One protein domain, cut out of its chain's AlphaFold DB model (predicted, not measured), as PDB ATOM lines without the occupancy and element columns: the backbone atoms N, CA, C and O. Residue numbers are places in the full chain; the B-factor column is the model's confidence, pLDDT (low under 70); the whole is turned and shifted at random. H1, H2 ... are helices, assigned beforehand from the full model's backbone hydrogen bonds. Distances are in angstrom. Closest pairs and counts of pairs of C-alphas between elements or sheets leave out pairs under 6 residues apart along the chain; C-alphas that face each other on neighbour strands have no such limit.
ATOM      1  N   ASP A 136      20.081 -68.791  33.337       69.31
ATOM      2  CA  ASP A 136      20.126 -70.240  33.442       69.31
ATOM      3  C   ASP A 136      19.425 -70.808  32.192       69.31
ATOM      4  O   ASP A 136      18.410 -70.228  31.777       69.31
ATOM      5  N   PRO A 137      19.904 -71.893  31.554       74.38
ATOM      6  CA  PRO A 137      19.289 -72.443  30.341       74.38
ATOM      7  C   PRO A 137      17.771 -72.637  30.473       74.38
ATOM      8  O   PRO A 137      17.029 -72.524  29.501       74.38
ATOM      9  N   PHE A 138      17.299 -72.838  31.704       70.62
ATOM     10  CA  PHE A 138      15.892 -72.894  32.075       70.62
ATOM     11  C   PHE A 138      15.088 -71.624  31.777       70.62
ATOM     12  O   PHE A 138      13.950 -71.720  31.322       70.62
ATOM     13  N   HIS A 139      15.629 -70.429  32.020       72.06
ATOM     14  CA  HIS A 139      14.916 -69.186  31.711       72.06
ATOM     15  C   HIS A 139      14.802 -68.967  30.211       72.06
ATOM     16  O   HIS A 139      13.746 -68.558  29.735       72.06
ATOM     17  N   LEU A 140      15.872 -69.271  29.476       79.31
ATOM     18  CA  LEU A 140      15.859 -69.212  28.021       79.31
ATOM     19  C   LEU A 140      14.833 -70.207  27.469       79.31
ATOM     20  O   LEU A 140      14.009 -69.824  26.644       79.31
ATOM     21  N   ALA A 141      14.791 -71.431  28.004       78.44
ATOM     22  CA  ALA A 141      13.770 -72.416  27.658       78.44
ATOM     23  C   ALA A 141      12.345 -71.911  27.946       78.44
ATOM     24  O   ALA A 141      11.481 -72.018  27.083       78.44
ATOM     25  N   ALA A 142      12.090 -71.297  29.106       75.31
ATOM     26  CA  ALA A 142      10.769 -70.758  29.447       75.31
ATOM     27  C   ALA A 142      10.323 -69.618  28.511       75.31
ATOM     28  O   ALA A 142       9.152 -69.550  28.129       75.31
ATOM     29  N   ILE A 143      11.248 -68.738  28.116       79.62
ATOM     30  CA  ILE A 143      10.980 -67.674  27.138       79.62
ATOM     31  C   ILE A 143      10.685 -68.287  25.766       79.62
ATOM     32  O   ILE A 143       9.682 -67.933  25.150       79.62
ATOM     33  N   VAL A 144      11.507 -69.239  25.314       83.25
ATOM     34  CA  VAL A 144      11.330 -69.932  24.027       83.25
ATOM     35  C   VAL A 144       9.999 -70.677  23.982       83.25
ATOM     36  O   VAL A 144       9.285 -70.567  22.992       83.25
ATOM     37  N   VAL A 145       9.616 -71.377  25.052       79.06
ATOM     38  CA  VAL A 145       8.329 -72.083  25.139       79.06
ATOM     39  C   VAL A 145       7.159 -71.100  25.111       79.06
ATOM     40  O   VAL A 145       6.226 -71.299  24.338       79.06
ATOM     41  N   THR A 146       7.214 -70.013  25.888       76.94
ATOM     42  CA  THR A 146       6.173 -68.967  25.860       76.94
ATOM     43  C   THR A 146       6.026 -68.365  24.461       76.94
ATOM     44  O   THR A 146       4.909 -68.199  23.973       76.94
ATOM     45  N   LEU A 147       7.147 -68.075  23.793       83.81
ATOM     46  CA  LEU A 147       7.157 -67.547  22.432       83.81
ATOM     47  C   LEU A 147       6.598 -68.563  21.431       83.81
ATOM     48  O   LEU A 147       5.768 -68.203  20.602       83.81
ATOM     49  N   ALA A 148       6.999 -69.831  21.526       82.19
ATOM     50  CA  ALA A 148       6.508 -70.898  20.661       82.19
ATOM     51  C   ALA A 148       4.989 -71.077  20.794       82.19
ATOM     52  O   ALA A 148       4.292 -71.163  19.786       82.19
ATOM     53  N   LEU A 149       4.459 -71.055  22.021       78.69
ATOM     54  CA  LEU A 149       3.019 -71.099  22.286       78.69
ATOM     55  C   LEU A 149       2.275 -69.919  21.676       78.69
ATOM     56  O   LEU A 149       1.213 -70.110  21.085       78.69
ATOM     57  N   PHE A 150       2.830 -68.717  21.831       82.81
ATOM     58  CA  PHE A 150       2.269 -67.505  21.255       82.81
ATOM     59  C   PHE A 150       2.227 -67.595  19.726       82.81
ATOM     60  O   PHE A 150       1.179 -67.379  19.126       82.81
ATOM     61  N   VAL A 151       3.332 -67.991  19.088       86.69
ATOM     62  CA  VAL A 151       3.394 -68.173  17.631       86.69
ATOM     63  C   VAL A 151       2.402 -69.242  17.171       86.69
ATOM     64  O   VAL A 151       1.671 -69.012  16.212       86.69
ATOM     65  N   CYS A 152       2.299 -70.374  17.873       81.06
ATOM     66  CA  CYS A 152       1.317 -71.415  17.557       81.06
ATOM     67  C   CYS A 152      -0.126 -70.902  17.674       81.06
ATOM     68  O   CYS A 152      -0.940 -71.162  16.791       81.06
ATOM     69  N   GLY A 153      -0.444 -70.147  18.730       78.75
ATOM     70  CA  GLY A 153      -1.762 -69.536  18.916       78.75
ATOM     71  C   GLY A 153      -2.095 -68.524  17.822       78.75
ATOM     72  O   GLY A 153      -3.209 -68.526  17.298       78.75
ATOM     73  N   LEU A 154      -1.115 -67.709  17.423       85.94
ATOM     74  CA  LEU A 154      -1.246 -66.755  16.326       85.94
ATOM     75  C   LEU A 154      -1.501 -67.469  14.994       85.94
ATOM     76  O   LEU A 154      -2.432 -67.108  14.279       85.94
ATOM     77  N   LEU A 155      -0.722 -68.508  14.681       85.56
ATOM     78  CA  LEU A 155      -0.909 -69.319  13.477       85.56
ATOM     79  C   LEU A 155      -2.291 -69.978  13.462       85.56
ATOM     80  O   LEU A 155      -2.997 -69.875  12.463       85.56
ATOM     81  N   ALA A 156      -2.722 -70.580  14.573       81.62
ATOM     82  CA  ALA A 156      -4.052 -71.172  14.688       81.62
ATOM     83  C   ALA A 156      -5.168 -70.138  14.464       81.62
ATOM     84  O   ALA A 156      -6.142 -70.426  13.768       81.62
ATOM     85  N   ALA A 157      -5.019 -68.920  14.997       82.00
ATOM     86  CA  ALA A 157      -5.966 -67.833  14.764       82.00
ATOM     87  C   ALA A 157      -6.001 -67.414  13.286       82.00
ATOM     88  O   ALA A 157      -7.086 -67.314  12.717       82.00
ATOM     89  N   VAL A 158      -4.842 -67.222  12.644       88.00
ATOM     90  CA  VAL A 158      -4.731 -66.869  11.213       88.00
ATOM     91  C   VAL A 158      -5.374 -67.934  10.326       88.00
ATOM     92  O   VAL A 158      -6.168 -67.609   9.442       88.00
ATOM     93  N   VAL A 159      -5.085 -69.207  10.589       85.69
ATOM     94  CA  VAL A 159      -5.698 -70.341   9.885       85.69
ATOM     95  C   VAL A 159      -7.209 -70.357  10.119       85.69
ATOM     96  O   VAL A 159      -7.970 -70.526   9.169       85.69
ATOM     97  N   GLY A 160      -7.657 -70.098  11.348       83.19
ATOM     98  CA  GLY A 160      -9.070 -69.927  11.677       83.19
ATOM     99  C   GLY A 160      -9.732 -68.809  10.869       83.19
ATOM    100  O   GLY A 160     -10.809 -69.022  10.321       83.19
ATOM    101  N   PHE A 161      -9.088 -67.645  10.728       86.25
ATOM    102  CA  PHE A 161      -9.594 -66.531   9.915       86.25
ATOM    103  C   PHE A 161      -9.724 -66.907   8.439       86.25
ATOM    104  O   PHE A 161     -10.743 -66.607   7.814       86.25
ATOM    105  N   ALA A 162      -8.721 -67.593   7.889       86.94
ATOM    106  CA  ALA A 162      -8.762 -68.082   6.515       86.94
ATOM    107  C   ALA A 162      -9.882 -69.120   6.318       86.94
ATOM    108  O   ALA A 162     -10.644 -69.037   5.352       86.94
ATOM    109  N   ALA A 163     -10.037 -70.048   7.265       84.31
ATOM    110  CA  ALA A 163     -11.079 -71.071   7.244       84.31
ATOM    111  C   ALA A 163     -12.488 -70.478   7.433       84.31
ATOM    112  O   ALA A 163     -13.453 -70.978   6.858       84.31
ATOM    113  N   GLN A 164     -12.613 -69.361   8.159       84.75
ATOM    114  CA  GLN A 164     -13.886 -68.671   8.379       84.75
ATOM    115  C   GLN A 164     -14.503 -68.153   7.071       84.75
ATOM    116  O   GLN A 164     -15.725 -68.106   6.953       84.75
ATOM    117  N   ARG A 165     -13.685 -67.808   6.065       86.12
ATOM    118  CA  ARG A 165     -14.185 -67.435   4.730       86.12
ATOM    119  C   ARG A 165     -14.931 -68.595   4.072       86.12
ATOM    120  O   ARG A 165     -16.026 -68.399   3.554       86.12
ATOM    121  N   TRP A 166     -14.369 -69.801   4.133       87.44
ATOM    122  CA  TRP A 166     -15.044 -71.007   3.653       87.44
ATOM    123  C   TRP A 166     -16.265 -71.343   4.520       87.44
ATOM    124  O   TRP A 166     -17.332 -71.613   3.976       87.44
ATOM    125  N   ALA A 167     -16.166 -71.214   5.847       83.25
ATOM    126  CA  ALA A 167     -17.307 -71.418   6.740       83.25
ATOM    127  C   ALA A 167     -18.476 -70.480   6.394       83.25
ATOM    128  O   ALA A 167     -19.626 -70.902   6.401       83.25
ATOM    129  N   HIS A 168     -18.194 -69.225   6.024       85.69
ATOM    130  CA  HIS A 168     -19.215 -68.292   5.554       85.69
ATOM    131  C   HIS A 168     -19.878 -68.768   4.257       85.69
ATOM    132  O   HIS A 168     -21.101 -68.731   4.167       85.69
ATOM    133  N   HIS A 169     -19.106 -69.288   3.294       85.94
ATOM    134  CA  HIS A 169     -19.670 -69.885   2.078       85.94
ATOM    135  C   HIS A 169     -20.588 -71.079   2.398       85.94
ATOM    136  O   HIS A 169     -21.679 -71.181   1.837       85.94
ATOM    137  N   VAL A 170     -20.195 -71.946   3.337       83.19
ATOM    138  CA  VAL A 170     -21.029 -73.067   3.805       83.19
ATOM    139  C   VAL A 170     -22.312 -72.563   4.468       83.19
ATOM    140  O   VAL A 170     -23.387 -73.084   4.184       83.19
ATOM    141  N   VAL A 171     -22.236 -71.516   5.295       83.00
ATOM    142  CA  VAL A 171     -23.416 -70.889   5.920       83.00
ATOM    143  C   VAL A 171     -24.361 -70.333   4.857       83.00
ATOM    144  O   VAL A 171     -25.563 -70.581   4.928       83.00
ATOM    145  N   THR A 172     -23.841 -69.604   3.865       88.00
ATOM    146  CA  THR A 172     -24.670 -69.054   2.782       88.00
ATOM    147  C   THR A 172     -25.324 -70.166   1.970       88.00
ATOM    148  O   THR A 172     -26.529 -70.117   1.730       88.00
ATOM    149  N   TRP A 173     -24.567 -71.214   1.639       88.56
ATOM    150  CA  TRP A 173     -25.067 -72.388   0.930       88.56
ATOM    151  C   TRP A 173     -26.181 -73.092   1.715       88.56
ATOM    152  O   TRP A 173     -27.218 -73.422   1.142       88.56
ATOM    153  N   TYR A 174     -25.995 -73.249   3.030       83.94
ATOM    154  CA  TYR A 174     -26.980 -73.839   3.934       83.94
ATOM    155  C   TYR A 174     -28.248 -72.987   4.009       83.94
ATOM    156  O   TYR A 174     -29.348 -73.507   3.880       83.94
ATOM    157  N   SER A 175     -28.110 -71.667   4.173       84.94
ATOM    158  CA  SER A 175     -29.255 -70.752   4.275       84.94
ATOM    159  C   SER A 175     -30.138 -70.754   3.024       84.94
ATOM    160  O   SER A 175     -31.350 -70.612   3.136       84.94
ATOM    161  N   GLN A 176     -29.541 -70.980   1.850       89.62
ATOM    162  CA  GLN A 176     -30.255 -71.100   0.577       89.62
ATOM    163  C   GLN A 176     -30.996 -72.435   0.418       89.62
ATOM    164  O   GLN A 176     -31.842 -72.543  -0.460       89.62
ATOM    165  N   ARG A 177     -30.657 -73.448   1.227       87.19
ATOM    166  CA  ARG A 177     -31.172 -74.828   1.150       87.19
ATOM    167  C   ARG A 177     -31.787 -75.292   2.477       87.19
ATOM    168  O   ARG A 177     -31.892 -76.490   2.739       87.19
ATOM    169  N   ALA A 178     -32.132 -74.349   3.354       82.81
ATOM    170  CA  ALA A 178     -32.580 -74.639   4.715       82.81
ATOM    171  C   ALA A 178     -33.908 -75.419   4.746       82.81
ATOM    172  O   ALA A 178     -34.141 -76.216   5.653       82.81
ATOM    173  N   ASP A 179     -34.747 -75.219   3.733       84.75
ATOM    174  CA  ASP A 179     -35.982 -75.954   3.464       84.75
ATOM    175  C   ASP A 179     -35.740 -77.444   3.181       84.75
ATOM    176  O   ASP A 179     -36.531 -78.286   3.600       84.75
ATOM    177  N   LEU A 180     -34.620 -77.778   2.533       80.56
ATOM    178  CA  LEU A 180     -34.267 -79.149   2.153       80.56
ATOM    179  C   LEU A 180     -33.508 -79.908   3.249       80.56
ATOM    180  O   LEU A 180     -33.612 -81.129   3.337       80.56
ATOM    181  N   ILE A 181     -32.722 -79.202   4.064       74.44
ATOM    182  CA  ILE A 181     -31.821 -79.808   5.063       74.44
ATOM    183  C   ILE A 181     -32.496 -79.912   6.446       74.44
ATOM    184  O   ILE A 181     -32.060 -80.669   7.316       74.44
ATOM    185  N   GLY A 182     -33.604 -79.193   6.652       71.88
ATOM    186  CA  GLY A 182     -34.293 -79.112   7.937       71.88
ATOM    187  C   GLY A 182     -33.538 -78.256   8.959       71.88
ATOM    188  O   GLY A 182     -32.507 -77.645   8.677       71.88
ATOM    189  N   ALA A 183     -34.055 -78.181  10.186       62.78
ATOM    190  CA  ALA A 183     -33.515 -77.338  11.260       62.78
ATOM    191  C   ALA A 183     -32.264 -77.934  11.943       62.78
ATOM    192  O   ALA A 183     -32.150 -77.909  13.171       62.78
ATOM    193  N   VAL A 184     -31.343 -78.531  11.184       56.06
ATOM    194  CA  VAL A 184     -30.247 -79.307  11.765       56.06
ATOM    195  C   VAL A 184     -28.917 -78.558  11.694       56.06
ATOM    196  O   VAL A 184     -28.350 -78.344  10.636       56.06
ATOM    197  N   ALA A 185     -28.393 -78.265  12.885       56.81
ATOM    198  CA  ALA A 185     -27.092 -77.665  13.173       56.81
ATOM    199  C   ALA A 185     -26.926 -76.203  12.723       56.81
ATOM    200  O   ALA A 185     -26.816 -75.861  11.552       56.81
ATOM    201  N   THR A 186     -26.811 -75.317  13.713       60.25
ATOM    202  CA  THR A 186     -26.313 -73.958  13.505       60.25
ATOM    203  C   THR A 186     -24.868 -74.038  13.005       60.25
ATOM    204  O   THR A 186     -24.019 -74.557  13.740       60.25
ATOM    205  N   PRO A 187     -24.557 -73.549  11.793       62.28
ATOM    206  CA  PRO A 187     -23.190 -73.561  11.296       62.28
ATOM    207  C   PRO A 187     -22.278 -72.733  12.219       62.28
ATOM    208  O   PRO A 187     -22.762 -71.824  12.902       62.28
ATOM    209  N   PRO A 188     -20.964 -73.014  12.268       62.94
ATOM    210  CA  PRO A 188     -20.032 -72.266  13.106       62.94
ATOM    211  C   PRO A 188     -19.929 -70.813  12.620       62.94
ATOM    212  O   PRO A 188     -19.210 -70.492  11.673       62.94
ATOM    213  N   GLN A 189     -20.675 -69.915  13.259       61.25
ATOM    214  CA  GLN A 189     -20.740 -68.505  12.882       61.25
ATOM    215  C   GLN A 189     -19.789 -67.645  13.709       61.25
ATOM    216  O   GLN A 189     -19.497 -67.946  14.859       61.25
ATOM    217  N   GLY A 190     -19.334 -66.548  13.099       68.75
ATOM    218  CA  GLY A 190     -18.717 -65.428  13.802       68.75
ATOM    219  C   GLY A 190     -17.189 -65.387  13.758       68.75
ATOM    220  O   GLY A 190     -16.493 -66.283  14.232       68.75
ATOM    221  N   PHE A 191     -16.669 -64.259  13.266       76.19
ATOM    222  CA  PHE A 191     -15.267 -63.860  13.434       76.19
ATOM    223  C   PHE A 191     -14.955 -63.412  14.868       76.19
ATOM    224  O   PHE A 191     -13.793 -63.395  15.266       76.19
ATOM    225  N   ALA A 192     -15.984 -63.049  15.643       77.06
ATOM    226  CA  ALA A 192     -15.845 -62.464  16.972       77.06
ATOM    227  C   ALA A 192     -14.994 -63.332  17.908       77.06
ATOM    228  O   ALA A 192     -14.124 -62.811  18.596       77.06
ATOM    229  N   ARG A 193     -15.163 -64.661  17.877       75.00
ATOM    230  CA  ARG A 193     -14.398 -65.584  18.727       75.00
ATOM    231  C   ARG A 193     -12.919 -65.660  18.347       75.00
ATOM    232  O   ARG A 193     -12.074 -65.725  19.233       75.00
ATOM    233  N   LEU A 194     -12.594 -65.620  17.056       79.62
ATOM    234  CA  LEU A 194     -11.203 -65.606  16.587       79.62
ATOM    235  C   LEU A 194     -10.525 -64.276  16.919       79.62
ATOM    236  O   LEU A 194      -9.403 -64.274  17.418       79.62
ATOM    237  N   TRP A 195     -11.231 -63.159  16.725       80.25
ATOM    238  CA  TRP A 195     -10.766 -61.838  17.152       80.25
ATOM    239  C   TRP A 195     -10.561 -61.764  18.656       80.25
ATOM    240  O   TRP A 195      -9.549 -61.238  19.112       80.25
ATOM    241  N   LEU A 196     -11.480 -62.334  19.431       78.94
ATOM    242  CA  LEU A 196     -11.340 -62.422  20.873       78.94
ATOM    243  C   LEU A 196     -10.084 -63.224  21.226       78.94
ATOM    244  O   LEU A 196      -9.195 -62.689  21.869       78.94
ATOM    245  N   VAL A 197      -9.938 -64.462  20.752       80.56
ATOM    246  CA  VAL A 197      -8.751 -65.276  21.065       80.56
ATOM    247  C   VAL A 197      -7.458 -64.561  20.665       80.56
ATOM    248  O   VAL A 197      -6.525 -64.530  21.462       80.56
ATOM    249  N   LEU A 198      -7.416 -63.925  19.492       82.56
ATOM    250  CA  LEU A 198      -6.260 -63.155  19.037       82.56
ATOM    251  C   LEU A 198      -5.955 -61.963  19.955       82.56
ATOM    252  O   LEU A 198      -4.814 -61.789  20.380       82.56
ATOM    253  N   THR A 199      -6.962 -61.152  20.285       76.81
ATOM    254  CA  THR A 199      -6.792 -59.984  21.166       76.81
ATOM    255  C   THR A 199      -6.355 -60.402  22.564       76.81
ATOM    256  O   THR A 199      -5.447 -59.787  23.121       76.81
ATOM    257  N   LEU A 200      -6.913 -61.490  23.101       78.81
ATOM    258  CA  LEU A 200      -6.503 -62.044  24.388       78.81
ATOM    259  C   LEU A 200      -5.075 -62.593  24.344       78.81
ATOM    260  O   LEU A 200      -4.315 -62.359  25.278       78.81
ATOM    261  N   LEU A 201      -4.684 -63.271  23.264       83.19
ATOM    262  CA  LEU A 201      -3.330 -63.800  23.091       83.19
ATOM    263  C   LEU A 201      -2.297 -62.664  23.092       83.19
ATOM    264  O   LEU A 201      -1.296 -62.730  23.806       83.19
ATOM    265  N   VAL A 202      -2.574 -61.588  22.347       82.06
ATOM    266  CA  VAL A 202      -1.737 -60.379  22.308       82.06
ATOM    267  C   VAL A 202      -1.708 -59.687  23.670       82.06
ATOM    268  O   VAL A 202      -0.631 -59.335  24.149       82.06
ATOM    269  N   ALA A 203      -2.858 -59.539  24.332       77.19
ATOM    270  CA  ALA A 203      -2.946 -58.921  25.652       77.19
ATOM    271  C   ALA A 203      -2.167 -59.710  26.716       77.19
ATOM    272  O   ALA A 203      -1.436 -59.114  27.503       77.19
ATOM    273  N   VAL A 204      -2.263 -61.043  26.718       81.12
ATOM    274  CA  VAL A 204      -1.508 -61.925  27.622       81.12
ATOM    275  C   VAL A 204      -0.008 -61.814  27.365       81.12
ATOM    276  O   VAL A 204       0.764 -61.683  28.317       81.12
ATOM    277  N   ALA A 205       0.423 -61.826  26.102       83.31
ATOM    278  CA  ALA A 205       1.832 -61.676  25.750       83.31
ATOM    279  C   ALA A 205       2.382 -60.306  26.181       83.31
ATOM    280  O   ALA A 205       3.444 -60.235  26.806       83.31
ATOM    281  N   ALA A 206       1.636 -59.229  25.925       76.50
ATOM    282  CA  ALA A 206       1.993 -57.875  26.337       76.50
ATOM    283  C   ALA A 206       2.044 -57.741  27.867       76.50
ATOM    284  O   ALA A 206       3.035 -57.248  28.400       76.50
ATOM    285  N   ALA A 207       1.033 -58.242  28.581       77.38
ATOM    286  CA  ALA A 207       0.976 -58.204  30.042       77.38
ATOM    287  C   ALA A 207       2.108 -59.014  30.685       77.38
ATOM    288  O   ALA A 207       2.736 -58.552  31.635       77.38
ATOM    289  N   THR A 208       2.415 -60.197  30.145       82.06
ATOM    290  CA  THR A 208       3.530 -61.032  30.615       82.06
ATOM    291  C   THR A 208       4.862 -60.327  30.388       82.06
ATOM    292  O   THR A 208       5.677 -60.242  31.303       82.06
ATOM    293  N   THR A 209       5.067 -59.761  29.196       80.62
ATOM    294  CA  THR A 209       6.284 -59.010  28.858       80.62
ATOM    295  C   THR A 209       6.438 -57.785  29.750       80.62
ATOM    296  O   THR A 209       7.514 -57.572  30.299       80.62
ATOM    297  N   ALA A 210       5.367 -57.021  29.970       75.19
ATOM    298  CA  ALA A 210       5.363 -55.867  30.861       75.19
ATOM    299  C   ALA A 210       5.651 -56.267  32.314       75.19
ATOM    300  O   ALA A 210       6.456 -55.617  32.971       75.19
ATOM    301  N   ALA A 211       5.062 -57.357  32.815       79.00
ATOM    302  CA  ALA A 211       5.322 -57.857  34.164       79.00
ATOM    303  C   ALA A 211       6.783 -58.298  34.342       79.00
ATOM    304  O   ALA A 211       7.415 -57.960  35.343       79.00
ATOM    305  N   VAL A 212       7.341 -59.007  33.355       82.12
ATOM    306  CA  VAL A 212       8.760 -59.384  33.340       82.12
ATOM    307  C   VAL A 212       9.635 -58.135  33.277       82.12
ATOM    308  O   VAL A 212      10.539 -57.987  34.092       82.12
ATOM    309  N   TRP A 213       9.339 -57.202  32.378       79.81
ATOM    310  CA  TRP A 213      10.087 -55.959  32.227       79.81
ATOM    311  C   TRP A 213      10.076 -55.130  33.517       79.81
ATOM    312  O   TRP A 213      11.141 -54.810  34.035       79.81
ATOM    313  N   LEU A 214       8.905 -54.889  34.113       74.50
ATOM    314  CA  LEU A 214       8.763 -54.180  35.390       74.50
ATOM    315  C   LEU A 214       9.503 -54.885  36.530       74.50
ATOM    316  O   LEU A 214      10.089 -54.221  37.383       74.50
ATOM    317  N   SER A 215       9.506 -56.221  36.538       78.94
ATOM    318  CA  SER A 215      10.256 -56.976  37.539       78.94
ATOM    319  C   SER A 215      11.768 -56.844  37.359       78.94
ATOM    320  O   SER A 215      12.486 -56.867  38.346       78.94
ATOM    321  N   LEU A 216      12.274 -56.668  36.137       79.12
ATOM    322  CA  LEU A 216      13.714 -56.597  35.874       79.12
ATOM    323  C   LEU A 216      14.270 -55.164  35.930       79.12
ATOM    324  O   LEU A 216      15.369 -54.968  36.445       79.12
ATOM    325  N   PHE A 217      13.519 -54.170  35.449       76.19
ATOM    326  CA  PHE A 217      13.985 -52.791  35.222       76.19
ATOM    327  C   PHE A 217      13.758 -51.812  36.382       76.19
ATOM    328  O   PHE A 217      14.014 -50.617  36.238       76.19
ATOM    329  N   ARG A 218      13.292 -52.272  37.546       67.44
ATOM    330  CA  ARG A 218      13.110 -51.389  38.710       67.44
ATOM    331  C   ARG A 218      14.463 -50.799  39.162       67.44
ATOM    332  O   ARG A 218      15.494 -51.458  39.038       67.44
ATOM    333  N   TYR A 219      14.497 -49.566  39.671       59.88
ATOM    334  CA  TYR A 219      15.751 -48.962  40.150       59.88
ATOM    335  C   TYR A 219      16.364 -49.812  41.277       59.88
ATOM    336  O   TYR A 219      15.607 -50.280  42.125       59.88
ATOM    337  N   PRO A 220      17.680 -50.090  41.259       57.09
ATOM    338  CA  PRO A 220      18.339 -50.822  42.338       57.09
ATOM    339  C   PRO A 220      18.216 -50.036  43.649       57.09
ATOM    340  O   PRO A 220      18.613 -48.873  43.722       57.09
ATOM    341  N   GLU A 221      17.606 -50.657  44.656       68.62
ATOM    342  CA  GLU A 221      17.649 -50.179  46.040       68.62
ATOM    343  C   GLU A 221      18.936 -50.683  46.723       68.62
ATOM    344  O   GLU A 221      19.497 -51.685  46.284       68.62
ATOM    345  N   PRO A 222      19.402 -50.044  47.813       57.72
ATOM    346  CA  PRO A 222      20.710 -50.315  48.431       57.72
ATOM    347  C   PRO A 222      20.982 -51.774  48.862       57.72
ATOM    348  O   PRO A 222      22.136 -52.126  49.095       57.72
ATOM    349  N   ASP A 223      19.955 -52.630  48.948       62.38
ATOM    350  CA  ASP A 223      20.064 -54.076  49.206       62.38
ATOM    351  C   ASP A 223      20.015 -54.908  47.902       62.38
ATOM    352  O   ASP A 223      19.155 -55.773  47.687       62.38
ATOM    353  N   ASP A 224      20.999 -54.672  47.028       67.38
ATOM    354  CA  ASP A 224      21.081 -55.191  45.650       67.38
ATOM    355  C   ASP A 224      20.882 -56.714  45.513       67.38
ATOM    356  O   ASP A 224      20.293 -57.198  44.542       67.38
ATOM    357  N   SER A 225      21.374 -57.510  46.469       67.06
ATOM    358  CA  SER A 225      21.333 -58.975  46.342       67.06
ATOM    359  C   SER A 225      19.954 -59.578  46.616       67.06
ATOM    360  O   SER A 225      19.568 -60.554  45.968       67.06
ATOM    361  N   LEU A 226      19.208 -59.014  47.570       64.69
ATOM    362  CA  LEU A 226      17.890 -59.525  47.954       64.69
ATOM    363  C   LEU A 226      16.857 -59.177  46.883       64.69
ATOM    364  O   LEU A 226      16.055 -60.024  46.471       64.69
ATOM    365  N   ASP A 227      16.929 -57.942  46.399       69.50
ATOM    366  CA  ASP A 227      16.061 -57.428  45.355       69.50
ATOM    367  C   ASP A 227      16.259 -58.205  44.041       69.50
ATOM    368  O   ASP A 227      15.297 -58.723  43.473       69.50
ATOM    369  N   ALA A 228      17.504 -58.462  43.623       71.75
ATOM    370  CA  ALA A 228      17.788 -59.260  42.425       71.75
ATOM    371  C   ALA A 228      17.137 -60.661  42.449       71.75
ATOM    372  O   ALA A 228      16.566 -61.108  41.448       71.75
ATOM    373  N   VAL A 229      17.173 -61.358  43.593       73.75
ATOM    374  CA  VAL A 229      16.555 -62.690  43.745       73.75
ATOM    375  C   VAL A 229      15.029 -62.609  43.660       73.75
ATOM    376  O   VAL A 229      14.386 -63.456  43.028       73.75
ATOM    377  N   LEU A 230      14.436 -61.590  44.279       71.38
ATOM    378  CA  LEU A 230      12.995 -61.356  44.257       71.38
ATOM    379  C   LEU A 230      12.484 -61.045  42.853       71.38
ATOM    380  O   LEU A 230      11.507 -61.655  42.412       71.38
ATOM    381  N   ARG A 231      13.177 -60.162  42.138       77.19
ATOM    382  CA  ARG A 231      12.891 -59.797  40.747       77.19
ATOM    383  C   ARG A 231      12.902 -61.008  39.833       77.19
ATOM    384  O   ARG A 231      11.933 -61.256  39.119       77.19
ATOM    385  N   LEU A 232      13.949 -61.828  39.931       76.94
ATOM    386  CA  LEU A 232      14.078 -63.046  39.136       76.94
ATOM    387  C   LEU A 232      12.945 -64.037  39.426       76.94
ATOM    388  O   LEU A 232      12.404 -64.661  38.512       76.94
ATOM    389  N   ARG A 233      12.562 -64.188  40.698       78.25
ATOM    390  CA  ARG A 233      11.454 -65.066  41.089       78.25
ATOM    391  C   ARG A 233      10.126 -64.564  40.534       78.25
ATOM    392  O   ARG A 233       9.354 -65.371  40.024       78.25
ATOM    393  N   THR A 234       9.859 -63.266  40.604       76.94
ATOM    394  CA  THR A 234       8.626 -62.692  40.058       76.94
ATOM    395  C   THR A 234       8.578 -62.791  38.540       76.94
ATOM    396  O   THR A 234       7.552 -63.220  38.014       76.94
ATOM    397  N   ALA A 235       9.686 -62.517  37.848       80.81
ATOM    398  CA  ALA A 235       9.799 -62.715  36.404       80.81
ATOM    399  C   ALA A 235       9.450 -64.158  36.003       80.81
ATOM    400  O   ALA A 235       8.683 -64.379  35.070       80.81
ATOM    401  N   ARG A 236       9.952 -65.155  36.746       79.75
ATOM    402  CA  ARG A 236       9.655 -66.579  36.504       79.75
ATOM    403  C   ARG A 236       8.177 -66.914  36.680       79.75
ATOM    404  O   ARG A 236       7.615 -67.616  35.847       79.75
ATOM    405  N   VAL A 237       7.548 -66.429  37.752       76.75
ATOM    406  CA  VAL A 237       6.116 -66.677  37.998       76.75
ATOM    407  C   VAL A 237       5.270 -66.009  36.914       76.75
ATOM    408  O   VAL A 237       4.337 -66.631  36.410       76.75
ATOM    409  N   ALA A 238       5.621 -64.786  36.502       79.69
ATOM    410  CA  ALA A 238       4.962 -64.103  35.393       79.69
ATOM    411  C   ALA A 238       5.089 -64.905  34.087       79.69
ATOM    412  O   ALA A 238       4.072 -65.197  33.466       79.69
ATOM    413  N   LEU A 239       6.302 -65.342  33.726       81.56
ATOM    414  CA  LEU A 239       6.551 -66.168  32.538       81.56
ATOM    415  C   LEU A 239       5.768 -67.483  32.566       81.56
ATOM    416  O   LEU A 239       5.110 -67.813  31.587       81.56
ATOM    417  N   GLY A 240       5.790 -68.219  33.681       78.06
ATOM    418  CA  GLY A 240       5.056 -69.482  33.804       78.06
ATOM    419  C   GLY A 240       3.541 -69.297  33.676       78.06
ATOM    420  O   GLY A 240       2.872 -70.081  33.004       78.06
ATOM    421  N   THR A 241       3.005 -68.225  34.266       75.06
ATOM    422  CA  THR A 241       1.575 -67.888  34.175       75.06
ATOM    423  C   THR A 241       1.194 -67.469  32.753       75.06
ATOM    424  O   THR A 241       0.179 -67.925  32.229       75.06
ATOM    425  N   GLY A 242       2.032 -66.655  32.104       79.88
ATOM    426  CA  GLY A 242       1.866 -66.247  30.710       79.88
ATOM    427  C   GLY A 242       1.922 -67.427  29.742       79.88
ATOM    428  O   GLY A 242       1.061 -67.544  28.878       79.88
ATOM    429  N   ALA A 243       2.866 -68.353  29.934       81.12
ATOM    430  CA  ALA A 243       2.961 -69.584  29.153       81.12
ATOM    431  C   ALA A 243       1.679 -70.417  29.266       81.12
ATOM    432  O   ALA A 243       1.093 -70.794  28.254       81.12
ATOM    433  N   LEU A 244       1.197 -70.656  30.490       77.25
ATOM    434  CA  LEU A 244      -0.044 -71.397  30.713       77.25
ATOM    435  C   LEU A 244      -1.237 -70.720  30.022       77.25
ATOM    436  O   LEU A 244      -2.017 -71.388  29.348       77.25
ATOM    437  N   ALA A 245      -1.355 -69.398  30.145       77.56
ATOM    438  CA  ALA A 245      -2.410 -68.631  29.493       77.56
ATOM    439  C   ALA A 245      -2.340 -68.713  27.962       77.56
ATOM    440  O   ALA A 245      -3.360 -68.967  27.322       77.56
ATOM    441  N   CYS A 246      -1.149 -68.580  27.375       82.50
ATOM    442  CA  CYS A 246      -0.946 -68.768  25.940       82.50
ATOM    443  C   CYS A 246      -1.338 -70.182  25.499       82.50
ATOM    444  O   CYS A 246      -2.068 -70.319  24.526       82.50
ATOM    445  N   ALA A 247      -0.931 -71.230  26.223       81.06
ATOM    446  CA  ALA A 247      -1.303 -72.611  25.898       81.06
ATOM    447  C   ALA A 247      -2.820 -72.819  25.885       81.06
ATOM    448  O   ALA A 247      -3.369 -73.398  24.949       81.06
ATOM    449  N   LEU A 248      -3.500 -72.301  26.901       78.56
ATOM    450  CA  LEU A 248      -4.948 -72.365  27.036       78.56
ATOM    451  C   LEU A 248      -5.671 -71.633  25.887       78.56
ATOM    452  O   LEU A 248      -6.610 -72.177  25.300       78.56
ATOM    453  N   LEU A 249      -5.198 -70.445  25.499       80.69
ATOM    454  CA  LEU A 249      -5.726 -69.703  24.347       80.69
ATOM    455  C   LEU A 249      -5.436 -70.400  23.011       80.69
ATOM    456  O   LEU A 249      -6.305 -70.438  22.143       80.69
ATOM    457  N   THR A 250      -4.264 -71.017  22.861       82.75
ATOM    458  CA  THR A 250      -3.913 -71.820  21.682       82.75
ATOM    459  C   THR A 250      -4.820 -73.041  21.554       82.75
ATOM    460  O   THR A 250      -5.345 -73.295  20.473       82.75
ATOM    461  N   ILE A 251      -5.103 -73.755  22.651       81.62
ATOM    462  CA  ILE A 251      -6.092 -74.847  22.659       81.62
ATOM    463  C   ILE A 251      -7.468 -74.326  22.225       81.62
ATOM    464  O   ILE A 251      -8.158 -74.988  21.452       81.62
ATOM    465  N   ALA A 252      -7.882 -73.148  22.699       80.31
ATOM    466  CA  ALA A 252      -9.161 -72.554  22.313       80.31
ATOM    467  C   ALA A 252      -9.215 -72.212  20.813       80.31
ATOM    468  O   ALA A 252     -10.215 -72.518  20.159       80.31
ATOM    469  N   ALA A 253      -8.138 -71.643  20.258       83.38
ATOM    470  CA  ALA A 253      -8.003 -71.378  18.823       83.38
ATOM    471  C   ALA A 253      -8.097 -72.673  18.006       83.38
ATOM    472  O   ALA A 253      -8.865 -72.749  17.049       83.38
ATOM    473  N   LEU A 254      -7.365 -73.711  18.416       82.44
ATOM    474  CA  LEU A 254      -7.337 -74.993  17.717       82.44
ATOM    475  C   LEU A 254      -8.654 -75.736  17.807       82.44
ATOM    476  O   LEU A 254      -9.110 -76.249  16.801       82.44
ATOM    477  N   ARG A 255      -9.323 -75.749  18.961       81.12
ATOM    478  CA  ARG A 255     -10.668 -76.327  19.064       81.12
ATOM    479  C   ARG A 255     -11.646 -75.627  18.136       81.12
ATOM    480  O   ARG A 255     -12.442 -76.300  17.492       81.12
ATOM    481  N   ARG A 256     -11.572 -74.296  18.028       79.94
ATOM    482  CA  ARG A 256     -12.397 -73.559  17.066       79.94
ATOM    483  C   ARG A 256     -12.053 -73.955  15.635       79.94
ATOM    484  O   ARG A 256     -12.969 -74.184  14.854       79.94
ATOM    485  N   LEU A 257     -10.768 -74.082  15.315       81.25
ATOM    486  CA  LEU A 257     -10.338 -74.591  14.021       81.25
ATOM    487  C   LEU A 257     -10.878 -76.005  13.782       81.25
ATOM    488  O   LEU A 257     -11.463 -76.239  12.741       81.25
ATOM    489  N   THR A 258     -10.798 -76.913  14.752       81.25
ATOM    490  CA  THR A 258     -11.370 -78.262  14.668       81.25
ATOM    491  C   THR A 258     -12.878 -78.220  14.454       81.25
ATOM    492  O   THR A 258     -13.377 -79.003  13.671       81.25
ATOM    493  N   VAL A 259     -13.629 -77.295  15.048       76.81
ATOM    494  CA  VAL A 259     -15.067 -77.156  14.738       76.81
ATOM    495  C   VAL A 259     -15.297 -76.700  13.287       76.81
ATOM    496  O   VAL A 259     -16.282 -77.099  12.673       76.81
ATOM    497  N   ILE A 260     -14.394 -75.888  12.727       75.38
ATOM    498  CA  ILE A 260     -14.462 -75.439  11.328       75.38
ATOM    499  C   ILE A 260     -13.997 -76.538  10.357       75.38
ATOM    500  O   ILE A 260     -14.582 -76.676   9.291       75.38
ATOM    501  N   VAL A 261     -12.969 -77.318  10.705       72.44
ATOM    502  CA  VAL A 261     -12.339 -78.336   9.838       72.44
ATOM    503  C   VAL A 261     -12.975 -79.713   9.990       72.44
ATOM    504  O   VAL A 261     -13.225 -80.385   8.998       72.44
ATOM    505  N   MET A 262     -13.263 -80.104  11.231       65.69
ATOM    506  CA  MET A 262     -14.043 -81.276  11.618       65.69
ATOM    507  C   MET A 262     -15.477 -80.913  12.034       65.69
ATOM    508  O   MET A 262     -15.957 -81.338  13.095       65.69
ATOM    509  N   PRO A 263     -16.305 -80.290  11.189       52.84
ATOM    510  CA  PRO A 263     -17.588 -80.926  11.048       52.84
ATOM    511  C   PRO A 263     -17.250 -82.355  10.621       52.84
ATOM    512  O   PRO A 263     -16.344 -82.601   9.827       52.84
ATOM    513  N   ARG A 264     -17.988 -83.319  11.136       51.66
ATOM    514  CA  ARG A 264     -18.077 -84.656  10.566       51.66
ATOM    515  C   ARG A 264     -18.579 -84.606   9.112       51.66
ATOM    516  O   ARG A 264     -19.371 -85.454   8.780       51.66
ATOM    517  N   LEU A 265     -18.220 -83.621   8.285       52.53
ATOM    518  CA  LEU A 265     -18.695 -83.382   6.932       52.53
ATOM    519  C   LEU A 265     -18.607 -84.652   6.118       52.53
ATOM    520  O   LEU A 265     -19.573 -84.967   5.470       52.53
ATOM    521  N   ASP A 266     -17.570 -85.459   6.260       50.38
ATOM    522  CA  ASP A 266     -17.506 -86.731   5.542       50.38
ATOM    523  C   ASP A 266     -18.652 -87.664   5.993       50.38
ATOM    524  O   ASP A 266     -19.473 -88.094   5.195       50.38
ATOM    525  N   VAL A 267     -18.832 -87.849   7.307       53.03
ATOM    526  CA  VAL A 267     -19.907 -88.679   7.894       53.03
ATOM    527  C   VAL A 267     -21.305 -88.040   7.772       53.03
ATOM    528  O   VAL A 267     -22.308 -88.746   7.816       53.03
ATOM    529  N   TRP A 268     -21.402 -86.719   7.652       57.16
ATOM    530  CA  TRP A 268     -22.638 -85.933   7.582       57.16
ATOM    531  C   TRP A 268     -23.095 -85.751   6.134       57.16
ATOM    532  O   TRP A 268     -24.269 -85.913   5.841       57.16
ATOM    533  N   VAL A 269     -22.173 -85.468   5.218       57.19
ATOM    534  CA  VAL A 269     -22.402 -85.414   3.769       57.19
ATOM    535  C   VAL A 269     -22.748 -86.803   3.266       57.19
ATOM    536  O   VAL A 269     -23.727 -86.934   2.543       57.19
ATOM    537  N   GLU A 270     -22.046 -87.851   3.711       59.06
ATOM    538  CA  GLU A 270     -22.374 -89.217   3.285       59.06
ATOM    539  C   GLU A 270     -23.688 -89.749   3.872       59.06
ATOM    540  O   GLU A 270     -24.345 -90.557   3.220       59.06
ATOM    541  N   ARG A 271     -24.087 -89.352   5.094       62.59
ATOM    542  CA  ARG A 271     -25.267 -89.948   5.764       62.59
ATOM    543  C   ARG A 271     -26.504 -89.063   5.839       62.59
ATOM    544  O   ARG A 271     -27.592 -89.602   6.010       62.59
ATOM    545  N   ALA A 272     -26.358 -87.742   5.797       64.00
ATOM    546  CA  ALA A 272     -27.447 -86.803   6.069       64.00
ATOM    547  C   ALA A 272     -27.788 -85.895   4.881       64.00
ATOM    548  O   ALA A 272     -28.892 -85.354   4.849       64.00
ATOM    549  N   LEU A 273     -26.896 -85.739   3.897       70.31
ATOM    550  CA  LEU A 273     -27.194 -84.961   2.697       70.31
ATOM    551  C   LEU A 273     -27.796 -85.853   1.601       70.31
ATOM    552  O   LEU A 273     -27.198 -86.862   1.228       70.31
ATOM    553  N   PRO A 274     -28.963 -85.483   1.041       80.25
ATOM    554  CA  PRO A 274     -29.470 -86.089  -0.182       80.25
ATOM    555  C   PRO A 274     -28.379 -86.105  -1.269       80.25
ATOM    556  O   PRO A 274     -27.700 -85.088  -1.440       80.25
ATOM    557  N   PRO A 275     -28.239 -87.184  -2.066       81.31
ATOM    558  CA  PRO A 275     -27.210 -87.283  -3.108       81.31
ATOM    559  C   PRO A 275     -27.225 -86.104  -4.087       81.31
ATOM    560  O   PRO A 275     -26.180 -85.686  -4.572       81.31
ATOM    561  N   ALA A 276     -28.406 -85.530  -4.338       82.06
ATOM    562  CA  ALA A 276     -28.582 -84.355  -5.186       82.06
ATOM    563  C   ALA A 276     -27.894 -83.088  -4.638       82.06
ATOM    564  O   ALA A 276     -27.493 -82.234  -5.418       82.06
ATOM    565  N   LEU A 277     -27.734 -82.965  -3.317       81.88
ATOM    566  CA  LEU A 277     -27.106 -81.808  -2.671       81.88
ATOM    567  C   LEU A 277     -25.595 -81.973  -2.468       81.88
ATOM    568  O   LEU A 277     -24.905 -80.977  -2.266       81.88
ATOM    569  N   ALA A 278     -25.074 -83.201  -2.540       81.31
ATOM    570  CA  ALA A 278     -23.653 -83.479  -2.337       81.31
ATOM    571  C   ALA A 278     -22.765 -82.864  -3.434       81.31
ATOM    572  O   ALA A 278     -21.675 -82.381  -3.139       81.31
ATOM    573  N   TRP A 279     -23.244 -82.831  -4.683       83.31
ATOM    574  CA  TRP A 279     -22.489 -82.314  -5.834       83.31
ATOM    575  C   TRP A 279     -22.262 -80.798  -5.792       83.31
ATOM    576  O   TRP A 279     -21.249 -80.315  -6.290       83.31
ATOM    577  N   ASP A 280     -23.177 -80.062  -5.162       86.94
ATOM    578  CA  ASP A 280     -23.132 -78.601  -5.054       86.94
ATOM    579  C   ASP A 280     -22.462 -78.112  -3.762       86.94
ATOM    580  O   ASP A 280     -22.405 -76.902  -3.513       86.94
ATOM    581  N   PHE A 281     -22.027 -79.019  -2.884       83.44
ATOM    582  CA  PHE A 281     -21.484 -78.642  -1.585       83.44
ATOM    583  C   PHE A 281     -20.134 -77.909  -1.744       83.44
ATOM    584  O   PHE A 281     -19.276 -78.368  -2.503       83.44
ATOM    585  N   PRO A 282     -19.886 -76.790  -1.027       87.00
ATOM    586  CA  PRO A 282     -18.627 -76.058  -1.134       87.00
ATOM    587  C   PRO A 282     -17.430 -76.937  -0.760       87.00
ATOM    588  O   PRO A 282     -17.232 -77.268   0.411       87.00
ATOM    589  N   ALA A 283     -16.602 -77.273  -1.751       85.75
ATOM    590  CA  ALA A 283     -15.420 -78.099  -1.541       85.75
ATOM    591  C   ALA A 283     -14.529 -77.516  -0.436       85.75
ATOM    592  O   ALA A 283     -14.276 -76.306  -0.377       85.75
ATOM    593  N   LEU A 284     -14.055 -78.392   0.450       84.06
ATOM    594  CA  LEU A 284     -13.104 -78.013   1.482       84.06
ATOM    595  C   LEU A 284     -11.818 -77.504   0.803       84.06
ATOM    596  O   LEU A 284     -11.330 -78.148  -0.132       84.06
ATOM    597  N   PRO A 285     -11.231 -76.377   1.242       88.94
ATOM    598  CA  PRO A 285      -9.973 -75.918   0.674       88.94
ATOM    599  C   PRO A 285      -8.893 -76.987   0.880       88.94
ATOM    600  O   PRO A 285      -8.650 -77.399   2.012       88.94
ATOM    601  N   GLY A 286      -8.215 -77.420  -0.188       88.06
ATOM    602  CA  GLY A 286      -7.262 -78.543  -0.120       88.06
ATOM    603  C   GLY A 286      -6.086 -78.341   0.848       88.06
ATOM    604  O   GLY A 286      -5.478 -79.306   1.298       88.06
ATOM    605  N   TRP A 287      -5.786 -77.093   1.219       89.19
ATOM    606  CA  TRP A 287      -4.768 -76.753   2.218       89.19
ATOM    607  C   TRP A 287      -5.241 -76.934   3.669       89.19
ATOM    608  O   TRP A 287      -4.416 -77.005   4.577       89.19
ATOM    609  N   LEU A 288      -6.550 -76.987   3.922       84.38
ATOM    610  CA  LEU A 288      -7.111 -76.915   5.269       84.38
ATOM    611  C   LEU A 288      -6.893 -78.206   6.092       84.38
ATOM    612  O   LEU A 288      -6.423 -78.079   7.226       84.38
ATOM    613  N   PRO A 289      -7.119 -79.428   5.557       86.06
ATOM    614  CA  PRO A 289      -6.788 -80.669   6.264       86.06
ATOM    615  C   PRO A 289      -5.313 -80.811   6.667       86.06
ATOM    616  O   PRO A 289      -5.062 -81.062   7.847       86.06
ATOM    617  N   PRO A 290      -4.319 -80.624   5.767       87.31
ATOM    618  CA  PRO A 290      -2.924 -80.804   6.158       87.31
ATOM    619  C   PRO A 290      -2.486 -79.760   7.189       87.31
ATOM    620  O   PRO A 290      -1.761 -80.094   8.120       87.31
ATOM    621  N   VAL A 291      -2.960 -78.513   7.089       84.88
ATOM    622  CA  VAL A 291      -2.647 -77.472   8.081       84.88
ATOM    623  C   VAL A 291      -3.248 -77.800   9.448       84.88
ATOM    624  O   VAL A 291      -2.568 -77.643  10.462       84.88
ATOM    625  N   HIS A 292      -4.492 -78.283   9.496       82.31
ATOM    626  CA  HIS A 292      -5.114 -78.734  10.744       82.31
ATOM    627  C   HIS A 292      -4.340 -79.892  11.374       82.31
ATOM    628  O   HIS A 292      -3.985 -79.808  12.547       82.31
ATOM    629  N   GLN A 293      -3.987 -80.908  10.585       84.88
ATOM    630  CA  GLN A 293      -3.221 -82.061  11.056       84.88
ATOM    631  C   GLN A 293      -1.840 -81.663  11.591       84.88
ATOM    632  O   GLN A 293      -1.412 -82.170  12.629       84.88
ATOM    633  N   ILE A 294      -1.148 -80.740  10.914       85.81
ATOM    634  CA  ILE A 294       0.131 -80.188  11.376       85.81
ATOM    635  C   ILE A 294      -0.066 -79.515  12.736       85.81
ATOM    636  O   ILE A 294       0.626 -79.852  13.695       85.81
ATOM    637  N   LEU A 295      -1.025 -78.595  12.844       81.06
ATOM    638  CA  LEU A 295      -1.275 -77.847  14.076       81.06
ATOM    639  C   LEU A 295      -1.677 -78.750  15.253       81.06
ATOM    640  O   LEU A 295      -1.207 -78.534  16.371       81.06
ATOM    641  N   ASP A 296      -2.499 -79.771  15.009       79.25
ATOM    642  CA  ASP A 296      -2.911 -80.743  16.027       79.25
ATOM    643  C   ASP A 296      -1.726 -81.607  16.492       79.25
ATOM    644  O   ASP A 296      -1.499 -81.784  17.692       79.25
ATOM    645  N   SER A 297      -0.875 -82.034  15.552       83.31
ATOM    646  CA  SER A 297       0.344 -82.804  15.844       83.31
ATOM    647  C   SER A 297       1.367 -82.009  16.661       83.31
ATOM    648  O   SER A 297       2.105 -82.589  17.457       83.31
ATOM    649  N   PHE A 298       1.410 -80.683  16.505       78.75
ATOM    650  CA  PHE A 298       2.261 -79.806  17.315       78.75
ATOM    651  C   PHE A 298       1.705 -79.565  18.721       78.75
ATOM    652  O   PHE A 298       2.478 -79.308  19.647       78.75
ATOM    653  N   LEU A 299       0.390 -79.666  18.920       73.25
ATOM    654  CA  LEU A 299      -0.242 -79.308  20.185       73.25
ATOM    655  C   LEU A 299       0.181 -80.241  21.323       73.25
ATOM    656  O   LEU A 299       0.593 -79.764  22.379       73.25
ATOM    657  N   ALA A 300       0.112 -81.557  21.119       72.12
ATOM    658  CA  ALA A 300       0.465 -82.537  22.145       72.12
ATOM    659  C   ALA A 300       1.898 -82.356  22.698       72.12
ATOM    660  O   ALA A 300       2.029 -82.153  23.907       72.12
ATOM    661  N   PRO A 301       2.968 -82.334  21.874       72.75
ATOM    662  CA  PRO A 301       4.331 -82.160  22.375       72.75
ATOM    663  C   PRO A 301       4.561 -80.779  22.990       72.75
ATOM    664  O   PRO A 301       5.289 -80.668  23.976       72.75
ATOM    665  N   VAL A 302       3.917 -79.730  22.469       72.56
ATOM    666  CA  VAL A 302       4.000 -78.388  23.054       72.56
ATOM    667  C   VAL A 302       3.349 -78.364  24.437       72.56
ATOM    668  O   VAL A 302       3.963 -77.869  25.379       72.56
ATOM    669  N   LEU A 303       2.164 -78.954  24.612       71.88
ATOM    670  CA  LEU A 303       1.503 -79.053  25.916       71.88
ATOM    671  C   LEU A 303       2.293 -79.916  26.899       71.88
ATOM    672  O   LEU A 303       2.430 -79.534  28.061       71.88
ATOM    673  N   THR A 304       2.865 -81.032  26.446       72.50
ATOM    674  CA  THR A 304       3.771 -81.848  27.264       72.50
ATOM    675  C   THR A 304       5.000 -81.043  27.675       72.50
ATOM    676  O   THR A 304       5.339 -81.017  28.854       72.50
ATOM    677  N   GLY A 305       5.624 -80.316  26.744       69.81
ATOM    678  CA  GLY A 305       6.749 -79.424  27.021       69.81
ATOM    679  C   GLY A 305       6.392 -78.317  28.013       69.81
ATOM    680  O   GLY A 305       7.177 -78.029  28.913       69.81
ATOM    681  N   CYS A 306       5.187 -77.754  27.924       70.12
ATOM    682  CA  CYS A 306       4.674 -76.763  28.871       70.12
ATOM    683  C   CYS A 306       4.458 -77.357  30.256       70.12
ATOM    684  O   CYS A 306       4.917 -76.783  31.237       70.12
ATOM    685  N   ALA A 307       3.797 -78.510  30.343       70.56
ATOM    686  CA  ALA A 307       3.580 -79.209  31.603       70.56
ATOM    687  C   ALA A 307       4.913 -79.568  32.266       70.56
ATOM    688  O   ALA A 307       5.067 -79.394  33.473       70.56
ATOM    689  N   LEU A 308       5.899 -79.993  31.474       70.12
ATOM    690  CA  LEU A 308       7.235 -80.332  31.948       70.12
ATOM    691  C   LEU A 308       8.011 -79.078  32.375       70.12
ATOM    692  O   LEU A 308       8.618 -79.082  33.439       70.12
ATOM    693  N   CYS A 309       7.920 -77.973  31.630       67.62
ATOM    694  CA  CYS A 309       8.500 -76.687  32.026       67.62
ATOM    695  C   CYS A 309       7.867 -76.148  33.309       67.62
ATOM    696  O   CYS A 309       8.589 -75.713  34.200       67.62
ATOM    697  N   VAL A 310       6.540 -76.211  33.442       68.56
ATOM    698  CA  VAL A 310       5.834 -75.831  34.671       68.56
ATOM    699  C   VAL A 310       6.278 -76.733  35.814       68.56
ATOM    700  O   VAL A 310       6.694 -76.219  36.844       68.56
ATOM    701  N   ALA A 311       6.283 -78.054  35.629       68.81
ATOM    702  CA  ALA A 311       6.737 -78.996  36.646       68.81
ATOM    703  C   ALA A 311       8.179 -78.702  37.085       68.81
ATOM    704  O   ALA A 311       8.447 -78.651  38.280       68.81
ATOM    705  N   VAL A 312       9.091 -78.425  36.152       67.19
ATOM    706  CA  VAL A 312      10.492 -78.087  36.448       67.19
ATOM    707  C   VAL A 312      10.618 -76.739  37.162       67.19
ATOM    708  O   VAL A 312      11.319 -76.654  38.168       67.19
ATOM    709  N   LEU A 313       9.916 -75.701  36.699       63.84
ATOM    710  CA  LEU A 313       9.912 -74.373  37.330       63.84
ATOM    711  C   LEU A 313       9.336 -74.409  38.749       63.84
ATOM    712  O   LEU A 313       9.691 -73.586  39.595       63.84
ATOM    713  N   VAL A 314       8.442 -75.359  38.999       61.59
ATOM    714  CA  VAL A 314       7.711 -75.512  40.249       61.59
ATOM    715  C   VAL A 314       8.412 -76.488  41.207       61.59
ATOM    716  O   VAL A 314       8.233 -76.367  42.419       61.59
ATOM    717  N   HIS A 315       9.250 -77.413  40.721       66.25
ATOM    718  CA  HIS A 315       9.855 -78.466  41.542       66.25
ATOM    719  C   HIS A 315      11.192 -78.041  42.194       66.25
ATOM    720  O   HIS A 315      12.245 -78.048  41.549       66.25
ATOM    721  N   PRO A 316      11.227 -77.778  43.515       58.59
ATOM    722  CA  PRO A 316      12.411 -77.246  44.200       58.59
ATOM    723  C   PRO A 316      13.599 -78.219  44.271       58.59
ATOM    724  O   PRO A 316      14.731 -77.792  44.494       58.59
ATOM    725  N   ALA A 317      13.380 -79.529  44.112       64.06
ATOM    726  CA  ALA A 317      14.458 -80.513  44.253       64.06
ATOM    727  C   ALA A 317      15.410 -80.571  43.048       64.06
ATOM    728  O   ALA A 317      16.569 -80.946  43.219       64.06
ATOM    729  N   LEU A 318      14.945 -80.198  41.847       61.75
ATOM    730  CA  LEU A 318      15.791 -80.190  40.648       61.75
ATOM    731  C   LEU A 318      16.838 -79.073  40.725       61.75
ATOM    732  O   LEU A 318      17.976 -79.267  40.309       61.75
ATOM    733  N   TRP A 319      16.493 -77.963  41.379       60.25
ATOM    734  CA  TRP A 319      17.408 -76.855  41.638       60.25
ATOM    735  C   TRP A 319      18.597 -77.290  42.508       60.25
ATOM    736  O   TRP A 319      19.752 -77.049  42.163       60.25
ATOM    737  N   ARG A 320      18.349 -78.015  43.608       62.31
ATOM    738  CA  ARG A 320      19.408 -78.359  44.579       62.31
ATOM    739  C   ARG A 320      20.535 -79.228  44.010       62.31
ATOM    740  O   ARG A 320      21.586 -79.314  44.640       62.31
ATOM    741  N   ARG A 321      20.337 -79.902  42.870       61.00
ATOM    742  CA  ARG A 321      21.394 -80.711  42.236       61.00
ATOM    743  C   ARG A 321      22.401 -79.863  41.462       61.00
ATOM    744  O   ARG A 321      23.580 -80.180  41.532       61.00
ATOM    745  N   GLY A 322      21.968 -78.783  40.808       57.78
ATOM    746  CA  GLY A 322      22.869 -77.908  40.046       57.78
ATOM    747  C   GLY A 322      23.856 -77.137  40.927       57.78
ATOM    748  O   GLY A 322      25.000 -76.928  40.540       57.78
ATOM    749  N   GLU A 323      23.452 -76.786  42.151       55.97
ATOM    750  CA  GLU A 323      24.301 -76.055  43.105       55.97
ATOM    751  C   GLU A 323      25.357 -76.924  43.803       55.97
ATOM    752  O   GLU A 323      26.281 -76.386  44.403       55.97
ATOM    753  N   ARG A 324      25.241 -78.257  43.750       58.38
ATOM    754  CA  ARG A 324      26.239 -79.164  44.348       58.38
ATOM    755  C   ARG A 324      27.360 -79.547  43.385       58.38
ATOM    756  O   ARG A 324      28.354 -80.110  43.827       58.38
ATOM    757  N   SER A 325      27.192 -79.275  42.094       52.81
ATOM    758  CA  SER A 325      28.135 -79.650  41.037       52.81
ATOM    759  C   SER A 325      29.090 -78.527  40.602       52.81
ATOM    760  O   SER A 325      29.846 -78.743  39.659       52.81
ATOM    761  N   GLY A 326      29.087 -77.356  41.256       49.75
ATOM    762  CA  GLY A 326      29.993 -76.239  40.937       49.75
ATOM    763  C   GLY A 326      30.303 -75.330  42.117       49.75
ATOM    764  O   GLY A 326      31.463 -74.880  42.211       49.75
TER     765      GLY A 326
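Overview. This is residues 136 to 326 of the 326 residues of an uncharacterized protein of Thermasporomyces composti (UniProt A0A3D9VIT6). The model is a long rod of four helices side by side, running up and down: H1 and H4 make the core, with H3 packing on both of them from one side and H7 from another. The short helices H2, H5 and H6 gather loosely at one end of the rod, while at the other end residues 221 to 226, of which 224 to 226 belong to H4, and residues 315 to 326, of which 316 to 322 belong to H8, stick out. The printed part has 191 residues with eight named helices, H1 to H8 in order, and no named strand; the class is all helix. It is loose, with a radius of gyration of the C-alphas of 22.8 A, and spans 79 by 33 by 25 A.

Arrangement. H1, residues 137 to 175, is a hub and has a kink of 32 degrees near residue 164. It touches H4, residues 224 to 261, the other hub, running the same way at a shallow tilt of 24 degrees; their closest C-alphas, those of Gly 153 and Thr 250, are 4.2 A apart. H3, residues 192 to 216, forms a helical hairpin with H4, opposite ways at 11 degrees, closest at C-alphas 212 and 235, 4.6 A. H1 touches H3 with residues 150 to 161 alone, closest at C-alphas 157 and 194, 6.0 A. H7, residues 288 to 314, touches H4, closest at C-alphas 240 and 310, 6.5 A, and H1, closest at C-alphas 142 and 309, 6.9 A. H3 and H7 are apart. H8, residues 316 to 322, is about perpendicular to H7 at 83 degrees, close but not clearly touching. H2, residues 178 to 181, is near H1, and H5, residues 265 to 272, is near H6, residues 275 to 278. Every O i to N i+4 pair is within hydrogen-bond range in H3, H4 and H5; H1 has 33 of 35, H7 21 of 23, and H8 0 of 3 but 2 of 4 O i to N i+3 pairs, while H2 and H6 are too short for an O i to N i+4 pair.

Along the chain. H1 is 55.1 A long from C-alpha 137 at (19.289, -72.443, 30.341) to C-alpha 175 at (-29.255, -70.752, 4.275). H4 measures 54.2 A, H7 38.0 A and H3 35.6 A. H8 ends with C-alpha 322 at (22.869, -77.908, 40.046).

Size, cuts and confidence. The C-alphas farthest apart, those of Pro 222 and Ala 276, are 80.4 A apart. The printed part has no cut and no long link. Mean pLDDT of the printed part is 75.5; stretches under 70 include residues 183 to 190, 218 to 227, 262 to 272 and 309 to 326.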